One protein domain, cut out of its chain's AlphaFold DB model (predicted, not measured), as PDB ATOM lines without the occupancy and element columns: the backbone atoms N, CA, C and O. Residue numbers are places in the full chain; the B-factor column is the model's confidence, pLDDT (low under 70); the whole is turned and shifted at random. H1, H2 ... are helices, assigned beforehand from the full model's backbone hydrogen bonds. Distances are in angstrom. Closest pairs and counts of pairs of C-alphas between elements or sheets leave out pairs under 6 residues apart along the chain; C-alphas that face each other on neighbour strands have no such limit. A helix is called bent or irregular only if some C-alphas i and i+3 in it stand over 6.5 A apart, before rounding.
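AT A GLANCE: This is residues 4 to 61 of the 174 residues of an uncharacterized protein of Arion vulgaris (UniProt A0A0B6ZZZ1). A kinked helix H2 folds back into H3 as a helical hairpin, and H4 makes a corner off the far end of H3, with short H1 beside its first turns and residues 56 to 61 sticking out. The 58 printed residues hold H1, H2, H3 and H4 in that order, with no named strand: all helix. The whole is only just compact, close to loose, radius of gyration of the C-alphas 12.0 A, spans 32 by 24 by 14 A.

IN THESE COORDINATES: H1, residues 4 to 7, begins with C-alpha 4 at (-16.153, 36.786, -9.749). H2, residues 13 to 31, spans 20.3 A; it is irregular, C-alphas 23 and 26 being 9.6 A apart, with a kink of 103 degrees near residue 25. H3, residues 33 to 45, spans 19.0 A. H4, residues 48 to 59, spans 16.2 A to C-alpha 59 at (-12.566, 48.154, -17.589).

HOW THE PARTS SIT: H1 touches H4, with residues 48 to 52 of H4 alone; the closest C-alphas, of Phe 7 and Gln 49, are 5.0 A apart. The hairpin H2 and H3 touch at a shallow tilt of 22 degrees, opposite ways, closest at the C-alphas of Arg 29 and Ile 36, 6.8 A. H2 and H4 are apart. In H4 every O i to N i+4 pair is within hydrogen-bond range, in H2 10 of 15, in H3 8 of 9; H1 is too short for one.

THE WHOLE: The C-alphas of Ser 8 and Thr 31, the two farthest apart, are 33.3 A apart. The printed part has no cut, and its three links are tight. Residues 4 and 30 have pLDDT under 70.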
ATOM      1  N   TRP A   4     -15.240  37.731 -10.400       65.00
ATOM      2  CA  TRP A   4     -16.153  36.786  -9.749       65.00
ATOM      3  C   TRP A   4     -15.956  36.689  -8.228       65.00
ATOM      4  O   TRP A   4     -16.926  36.699  -7.475       65.00
ATOM      5  N   TYR A   5     -14.702  36.677  -7.767       71.06
ATOM      6  CA  TYR A   5     -14.380  36.597  -6.338       71.06
ATOM      7  C   TYR A   5     -14.776  37.858  -5.551       71.06
ATOM      8  O   TYR A   5     -15.178  37.772  -4.389       71.06
ATOM      9  N   LEU A   6     -14.734  39.024  -6.201       73.38
ATOM     10  CA  LEU A   6     -15.147  40.284  -5.585       73.38
ATOM     11  C   LEU A   6     -16.671  40.355  -5.440       73.38
ATOM     12  O   LEU A   6     -17.167  40.841  -4.425       73.38
ATOM     13  N   PHE A   7     -17.417  39.778  -6.387       72.25
ATOM     14  CA  PHE A   7     -18.872  39.631  -6.275       72.25
ATOM     15  C   PHE A   7     -19.289  38.686  -5.143       72.25
ATOM     16  O   PHE A   7     -20.275  38.956  -4.456       72.25
ATOM     17  N   SER A   8     -18.508  37.633  -4.877       71.88
ATOM     18  CA  SER A   8     -18.711  36.769  -3.706       71.88
ATOM     19  C   SER A   8     -18.273  37.407  -2.378       71.88
ATOM     20  O   SER A   8     -18.323  36.750  -1.343       71.88
ATOM     21  N   GLY A   9     -17.845  38.677  -2.389       70.56
ATOM     22  CA  GLY A   9     -17.461  39.429  -1.193       70.56
ATOM     23  C   GLY A   9     -16.049  39.137  -0.684       70.56
ATOM     24  O   GLY A   9     -15.719  39.531   0.431       70.56
ATOM     25  N   GLN A  10     -15.211  38.458  -1.472       74.94
ATOM     26  CA  GLN A  10     -13.853  38.090  -1.080       74.94
ATOM     27  C   GLN A  10     -12.815  38.887  -1.871       74.94
ATOM     28  O   GLN A  10     -12.779  38.858  -3.102       74.94
ATOM     29  N   LEU A  11     -11.920  39.565  -1.154       79.25
ATOM     30  CA  LEU A  11     -10.727  40.157  -1.747       79.25
ATOM     31  C   LEU A  11      -9.658  39.067  -1.896       79.25
ATOM     32  O   LEU A  11      -9.176  38.517  -0.910       79.25
ATOM     33  N   THR A  12      -9.287  38.738  -3.132       83.69
ATOM     34  CA  THR A  12      -8.200  37.785  -3.397       83.69
ATOM     35  C   THR A  12      -6.845  38.484  -3.377       83.69
ATOM     36  O   THR A  12      -6.734  39.628  -3.820       83.69
ATOM     37  N   SER A  13      -5.789  37.768  -2.969       82.94
ATOM     38  CA  SER A  13      -4.400  38.265  -3.043       82.94
ATOM     39  C   SER A  13      -4.041  38.754  -4.450       82.94
ATOM     40  O   SER A  13      -3.348  39.750  -4.607       82.94
ATOM     41  N   PHE A  14      -4.570  38.101  -5.488       83.62
ATOM     42  CA  PHE A  14      -4.379  38.517  -6.877       83.62
ATOM     43  C   PHE A  14      -5.003  39.890  -7.183       83.62
ATOM     44  O   PHE A  14      -4.425  40.691  -7.913       83.62
ATOM     45  N   THR A  15      -6.185  40.176  -6.627       84.25
ATOM     46  CA  THR A  15      -6.839  41.484  -6.792       84.25
ATOM     47  C   THR A  15      -6.050  42.576  -6.090       84.25
ATOM     48  O   THR A  15      -5.821  43.632  -6.673       84.25
ATOM     49  N   GLU A  16      -5.611  42.311  -4.861       86.38
ATOM     50  CA  GLU A  16      -4.775  43.232  -4.093       86.38
ATOM     51  C   GLU A  16      -3.478  43.550  -4.848       86.38
ATOM     52  O   GLU A  16      -3.134  44.713  -5.044       86.38
ATOM     53  N   GLU A  17      -2.787  42.528  -5.357       86.12
ATOM     54  CA  GLU A  17      -1.556  42.714  -6.123       86.12
ATOM     55  C   GLU A  17      -1.762  43.507  -7.410       86.12
ATOM     56  O   GLU A  17      -0.930  44.357  -7.734       86.12
ATOM     57  N   TYR A  18      -2.868  43.265  -8.117       88.12
ATOM     58  CA  TYR A  18      -3.216  44.034  -9.303       88.12
ATOM     59  C   TYR A  18      -3.467  45.508  -8.974       88.12
ATOM     60  O   TYR A  18      -2.953  46.373  -9.679       88.12
ATOM     61  N   LEU A  19      -4.218  45.809  -7.909       89.12
ATOM     62  CA  LEU A  19      -4.501  47.189  -7.498       89.12
ATOM     63  C   LEU A  19      -3.225  47.927  -7.099       89.12
ATOM     64  O   LEU A  19      -2.995  49.048  -7.543       89.12
ATOM     65  N   LEU A  20      -2.353  47.272  -6.333       89.31
ATOM     66  CA  LEU A  20      -1.064  47.846  -5.956       89.31
ATOM     67  C   LEU A  20      -0.181  48.099  -7.173       89.31
ATOM     68  O   LEU A  20       0.438  49.154  -7.265       89.31
ATOM     69  N   TRP A  21      -0.124  47.158  -8.116       88.75
ATOM     70  CA  TRP A  21       0.597  47.372  -9.368       88.75
ATOM     71  C   TRP A  21      -0.005  48.529 -10.175       88.75
ATOM     72  O   TRP A  21       0.740  49.357 -10.690       88.75
ATOM     73  N   HIS A  22      -1.335  48.618 -10.247       90.31
ATOM     74  CA  HIS A  22      -2.041  49.671 -10.970       90.31
ATOM     75  C   HIS A  22      -1.795  51.066 -10.373       90.31
ATOM     76  O   HIS A  22      -1.679  52.024 -11.132       90.31
ATOM     77  N   TRP A  23      -1.691  51.193  -9.045       89.50
ATOM     78  CA  TRP A  23      -1.432  52.471  -8.372       89.50
ATOM     79  C   TRP A  23       0.042  52.859  -8.338       89.50
ATOM     80  O   TRP A  23       0.375  53.999  -8.629       89.50
ATOM     81  N   PHE A  24       0.930  51.935  -7.978       86.94
ATOM     82  CA  PHE A  24       2.330  52.249  -7.676       86.94
ATOM     83  C   PHE A  24       3.293  51.927  -8.819       86.94
ATOM     84  O   PHE A  24       4.405  52.451  -8.864       86.94
ATOM     85  N   GLY A  25       2.893  51.062  -9.749       85.88
ATOM     86  CA  GLY A  25       3.789  50.532 -10.767       85.88
ATOM     87  C   GLY A  25       4.834  49.576 -10.198       85.88
ATOM     88  O   GLY A  25       4.678  48.983  -9.129       85.88
ATOM     89  N   LYS A  26       5.914  49.381 -10.961       76.44
ATOM     90  CA  LYS A  26       6.972  48.432 -10.594       76.44
ATOM     91  C   LYS A  26       7.949  49.015  -9.578       76.44
ATOM     92  O   LYS A  26       8.303  48.293  -8.660       76.44
ATOM     93  N   LYS A  27       8.377  50.276  -9.714       76.50
ATOM     94  CA  LYS A  27       9.436  50.862  -8.871       76.50
ATOM     95  C   LYS A  27       8.997  51.028  -7.420       76.50
ATOM     96  O   LYS A  27       9.595  50.418  -6.538       76.50
ATOM     97  N   THR A  28       7.918  51.774  -7.185       73.31
ATOM     98  CA  THR A  28       7.467  52.113  -5.827       73.31
ATOM     99  C   THR A  28       7.097  50.882  -5.017       73.31
ATOM    100  O   THR A  28       7.326  50.858  -3.810       73.31
ATOM    101  N   ARG A  29       6.652  49.808  -5.690       71.31
ATOM    102  CA  ARG A  29       6.396  48.501  -5.074       71.31
ATOM    103  C   ARG A  29       7.607  47.930  -4.308       71.31
ATOM    104  O   ARG A  29       7.417  47.167  -3.363       71.31
ATOM    105  N   TRP A  30       8.830  48.259  -4.714       69.62
ATOM    106  CA  TRP A  30      10.053  47.714  -4.111       69.62
ATOM    107  C   TRP A  30      10.834  48.727  -3.280       69.62
ATOM    108  O   TRP A  30      11.711  48.324  -2.529       69.62
ATOM    109  N   THR A  31      10.547  50.022  -3.415       75.06
ATOM    110  CA  THR A  31      11.303  51.072  -2.721       75.06
ATOM    111  C   THR A  31      10.619  51.551  -1.446       75.06
ATOM    112  O   THR A  31      11.308  51.814  -0.467       75.06
ATOM    113  N   ASN A  32       9.285  51.654  -1.427       77.62
ATOM    114  CA  ASN A  32       8.551  52.236  -0.301       77.62
ATOM    115  C   ASN A  32       7.570  51.232   0.324       77.62
ATOM    116  O   ASN A  32       6.366  51.237   0.056       77.62
ATOM    117  N   HIS A  33       8.107  50.339   1.160       81.31
ATOM    118  CA  HIS A  33       7.337  49.263   1.789       81.31
ATOM    119  C   HIS A  33       6.275  49.757   2.780       81.31
ATOM    120  O   HIS A  33       5.197  49.159   2.838       81.31
ATOM    121  N   ASP A  34       6.528  50.855   3.492       86.88
ATOM    122  CA  ASP A  34       5.595  51.407   4.483       86.88
ATOM    123  C   ASP A  34       4.335  51.971   3.816       86.88
ATOM    124  O   ASP A  34       3.207  51.707   4.254       86.88
ATOM    125  N   LEU A  35       4.512  52.684   2.699       86.00
ATOM    126  CA  LEU A  35       3.403  53.215   1.909       86.00
ATOM    127  C   LEU A  35       2.540  52.080   1.345       86.00
ATOM    128  O   LEU A  35       1.318  52.095   1.476       86.00
ATOM    129  N   ILE A  36       3.170  51.042   0.788       87.50
ATOM    130  CA  ILE A  36       2.452  49.866   0.276       87.50
ATOM    131  C   ILE A  36       1.693  49.168   1.395       87.50
ATOM    132  O   ILE A  36       0.543  48.792   1.194       87.50
ATOM    133  N   HIS A  37       2.317  48.964   2.557       89.88
ATOM    134  CA  HIS A  37       1.674  48.292   3.680       89.88
ATOM    135  C   HIS A  37       0.431  49.059   4.146       89.88
ATOM    136  O   HIS A  37      -0.634  48.466   4.305       89.88
ATOM    137  N   THR A  38       0.531  50.384   4.239       91.44
ATOM    138  CA  THR A  38      -0.601  51.260   4.570       91.44
ATOM    139  C   THR A  38      -1.740  51.113   3.556       91.44
ATOM    140  O   THR A  38      -2.893  50.908   3.936       91.44
ATOM    141  N   TYR A  39      -1.425  51.133   2.257       90.31
ATOM    142  CA  TYR A  39      -2.432  50.963   1.205       90.31
ATOM    143  C   TYR A  39      -3.016  49.548   1.149       90.31
ATOM    144  O   TYR A  39      -4.190  49.385   0.821       90.31
ATOM    145  N   LYS A  40      -2.244  48.518   1.509       90.06
ATOM    146  CA  LYS A  40      -2.747  47.146   1.647       90.06
ATOM    147  C   LYS A  40      -3.804  47.040   2.732       90.06
ATOM    148  O   LYS A  40      -4.867  46.473   2.490       90.06
ATOM    149  N   GLU A  41      -3.536  47.604   3.906       91.50
ATOM    150  CA  GLU A  41      -4.529  47.639   4.978       91.50
ATOM    151  C   GLU A  41      -5.743  48.492   4.584       91.50
ATOM    152  O   GLU A  41      -6.879  48.089   4.829       91.50
ATOM    153  N   TYR A  42      -5.534  49.601   3.866       90.62
ATOM    154  CA  TYR A  42      -6.624  50.426   3.347       90.62
ATOM    155  C   TYR A  42      -7.554  49.661   2.390       90.62
ATOM    156  O   TYR A  42      -8.772  49.724   2.556       90.62
ATOM    157  N   ILE A  43      -7.021  48.879   1.438       88.81
ATOM    158  CA  ILE A  43      -7.839  48.088   0.495       88.81
ATOM    159  C   ILE A  43      -8.779  47.137   1.247       88.81
ATOM    160  O   ILE A  43      -9.929  46.971   0.840       88.81
ATOM    161  N   LYS A  44      -8.336  46.549   2.365       87.94
ATOM    162  CA  LYS A  44      -9.164  45.631   3.168       87.94
ATOM    163  C   LYS A  44     -10.373  46.309   3.815       87.94
ATOM    164  O   LYS A  44     -11.331  45.621   4.154       87.94
ATOM    165  N   THR A  45     -10.351  47.632   3.978       90.94
ATOM    166  CA  THR A  45     -11.493  48.390   4.518       90.94
ATOM    167  C   THR A  45     -12.580  48.665   3.476       90.94
ATOM    168  O   THR A  45     -13.707  49.017   3.829       90.94
ATOM    169  N   ILE A  46     -12.270  48.490   2.188       89.62
ATOM    170  CA  ILE A  46     -13.186  48.769   1.082       89.62
ATOM    171  C   ILE A  46     -14.169  47.604   0.913       89.62
ATOM    172  O   ILE A  46     -13.799  46.432   0.937       89.62
ATOM    173  N   ASN A  47     -15.443  47.921   0.669       90.50
ATOM    174  CA  ASN A  47     -16.444  46.911   0.331       90.50
ATOM    175  C   ASN A  47     -16.102  46.231  -1.014       90.50
ATOM    176  O   ASN A  47     -16.130  46.871  -2.069       90.50
ATOM    177  N   ALA A  48     -15.834  44.923  -0.972       88.00
ATOM    178  CA  ALA A  48     -15.414  44.136  -2.132       88.00
ATOM    179  C   ALA A  48     -16.446  44.107  -3.276       88.00
ATOM    180  O   ALA A  48     -16.059  44.157  -4.443       88.00
ATOM    181  N   GLN A  49     -17.747  44.086  -2.970       88.12
ATOM    182  CA  GLN A  49     -18.803  44.056  -3.989       88.12
ATOM    183  C   GLN A  49     -18.888  45.389  -4.743       88.12
ATOM    184  O   GLN A  49     -18.940  45.407  -5.973       88.12
ATOM    185  N   ASN A  50     -18.822  46.512  -4.022       91.50
ATOM    186  CA  ASN A  50     -18.806  47.841  -4.642       91.50
ATOM    187  C   ASN A  50     -17.538  48.051  -5.478       91.50
ATOM    188  O   ASN A  50     -17.594  48.613  -6.572       91.50
ATOM    189  N   LEU A  51     -16.401  47.554  -4.985       89.75
ATOM    190  CA  LEU A  51     -15.140  47.571  -5.716       89.75
ATOM    191  C   LEU A  51     -15.226  46.762  -7.020       89.75
ATOM    192  O   LEU A  51     -14.729  47.220  -8.046       89.75
ATOM    193  N   ALA A  52     -15.900  45.605  -7.011       88.06
ATOM    194  CA  ALA A  52     -16.130  44.793  -8.209       88.06
ATOM    195  C   ALA A  52     -16.852  45.589  -9.306       88.06
ATOM    196  O   ALA A  52     -16.382  45.647 -10.445       88.06
ATOM    197  N   LEU A  53     -17.960  46.243  -8.941       90.31
ATOM    198  CA  LEU A  53     -18.778  47.051  -9.850       90.31
ATOM    199  C   LEU A  53     -18.000  48.251 -10.407       90.31
ATOM    200  O   LEU A  53     -18.103  48.578 -11.595       90.31
ATOM    201  N   PHE A  54     -17.197  48.894  -9.558       91.94
ATOM    202  CA  PHE A  54     -16.356  50.017  -9.958       91.94
ATOM    203  C   PHE A  54     -15.279  49.593 -10.966       91.94
ATOM    204  O   PHE A  54     -15.160  50.200 -12.032       91.94
ATOM    205  N   ILE A  55     -14.546  48.514 -10.673       90.12
ATOM    206  CA  ILE A  55     -13.517  47.972 -11.572       90.12
ATOM    207  C   ILE A  55     -14.138  47.545 -12.903       90.12
ATOM    208  O   ILE A  55     -13.584  47.841 -13.959       90.12
ATOM    209  N   GLU A  56     -15.293  46.878 -12.885       90.12
ATOM    210  CA  GLU A  56     -15.960  46.440 -14.110       90.12
ATOM    211  C   GLU A  56     -16.337  47.624 -15.010       90.12
ATOM    212  O   GLU A  56     -16.105  47.584 -16.219       90.12
ATOM    213  N   THR A  57     -16.852  48.702 -14.417       92.94
ATOM    214  CA  THR A  57     -17.194  49.926 -15.150       92.94
ATOM    215  C   THR A  57     -15.942  50.589 -15.723       92.94
ATOM    216  O   THR A  57     -15.934  50.995 -16.885       92.94
ATOM    217  N   TYR A  58     -14.853  50.643 -14.951       91.81
ATOM    218  CA  TYR A  58     -13.577  51.182 -15.416       91.81
ATOM    219  C   TYR A  58     -12.972  50.365 -16.567       91.81
ATOM    220  O   TYR A  58     -12.431  50.938 -17.514       91.81
ATOM    221  N   LEU A  59     -13.071  49.033 -16.528       90.69
ATOM    222  CA  LEU A  59     -12.566  48.154 -17.589       90.69
ATOM    223  C   LEU A  59     -13.406  48.223 -18.871       90.69
ATOM    224  O   LEU A  59     -12.857  48.073 -19.958       90.69
ATOM    225  N   LYS A  60     -14.715  48.471 -18.760       93.81
ATOM    226  CA  LYS A  60     -15.632  48.619 -19.905       93.81
ATOM    227  C   LYS A  60     -15.656  50.032 -20.500       93.81
ATOM    228  O   LYS A  60     -16.478  50.300 -21.376       93.81
ATOM    229  N   ARG A  61     -14.803  50.946 -20.022       94.75
ATOM    230  CA  ARG A  61     -14.766  52.332 -20.504       94.75
ATOM    231  C   ARG A  61     -14.523  52.386 -22.014       94.75
ATOM    232  O   ARG A  61     -13.712  51.635 -22.552       94.75
TER     233      ARG A  61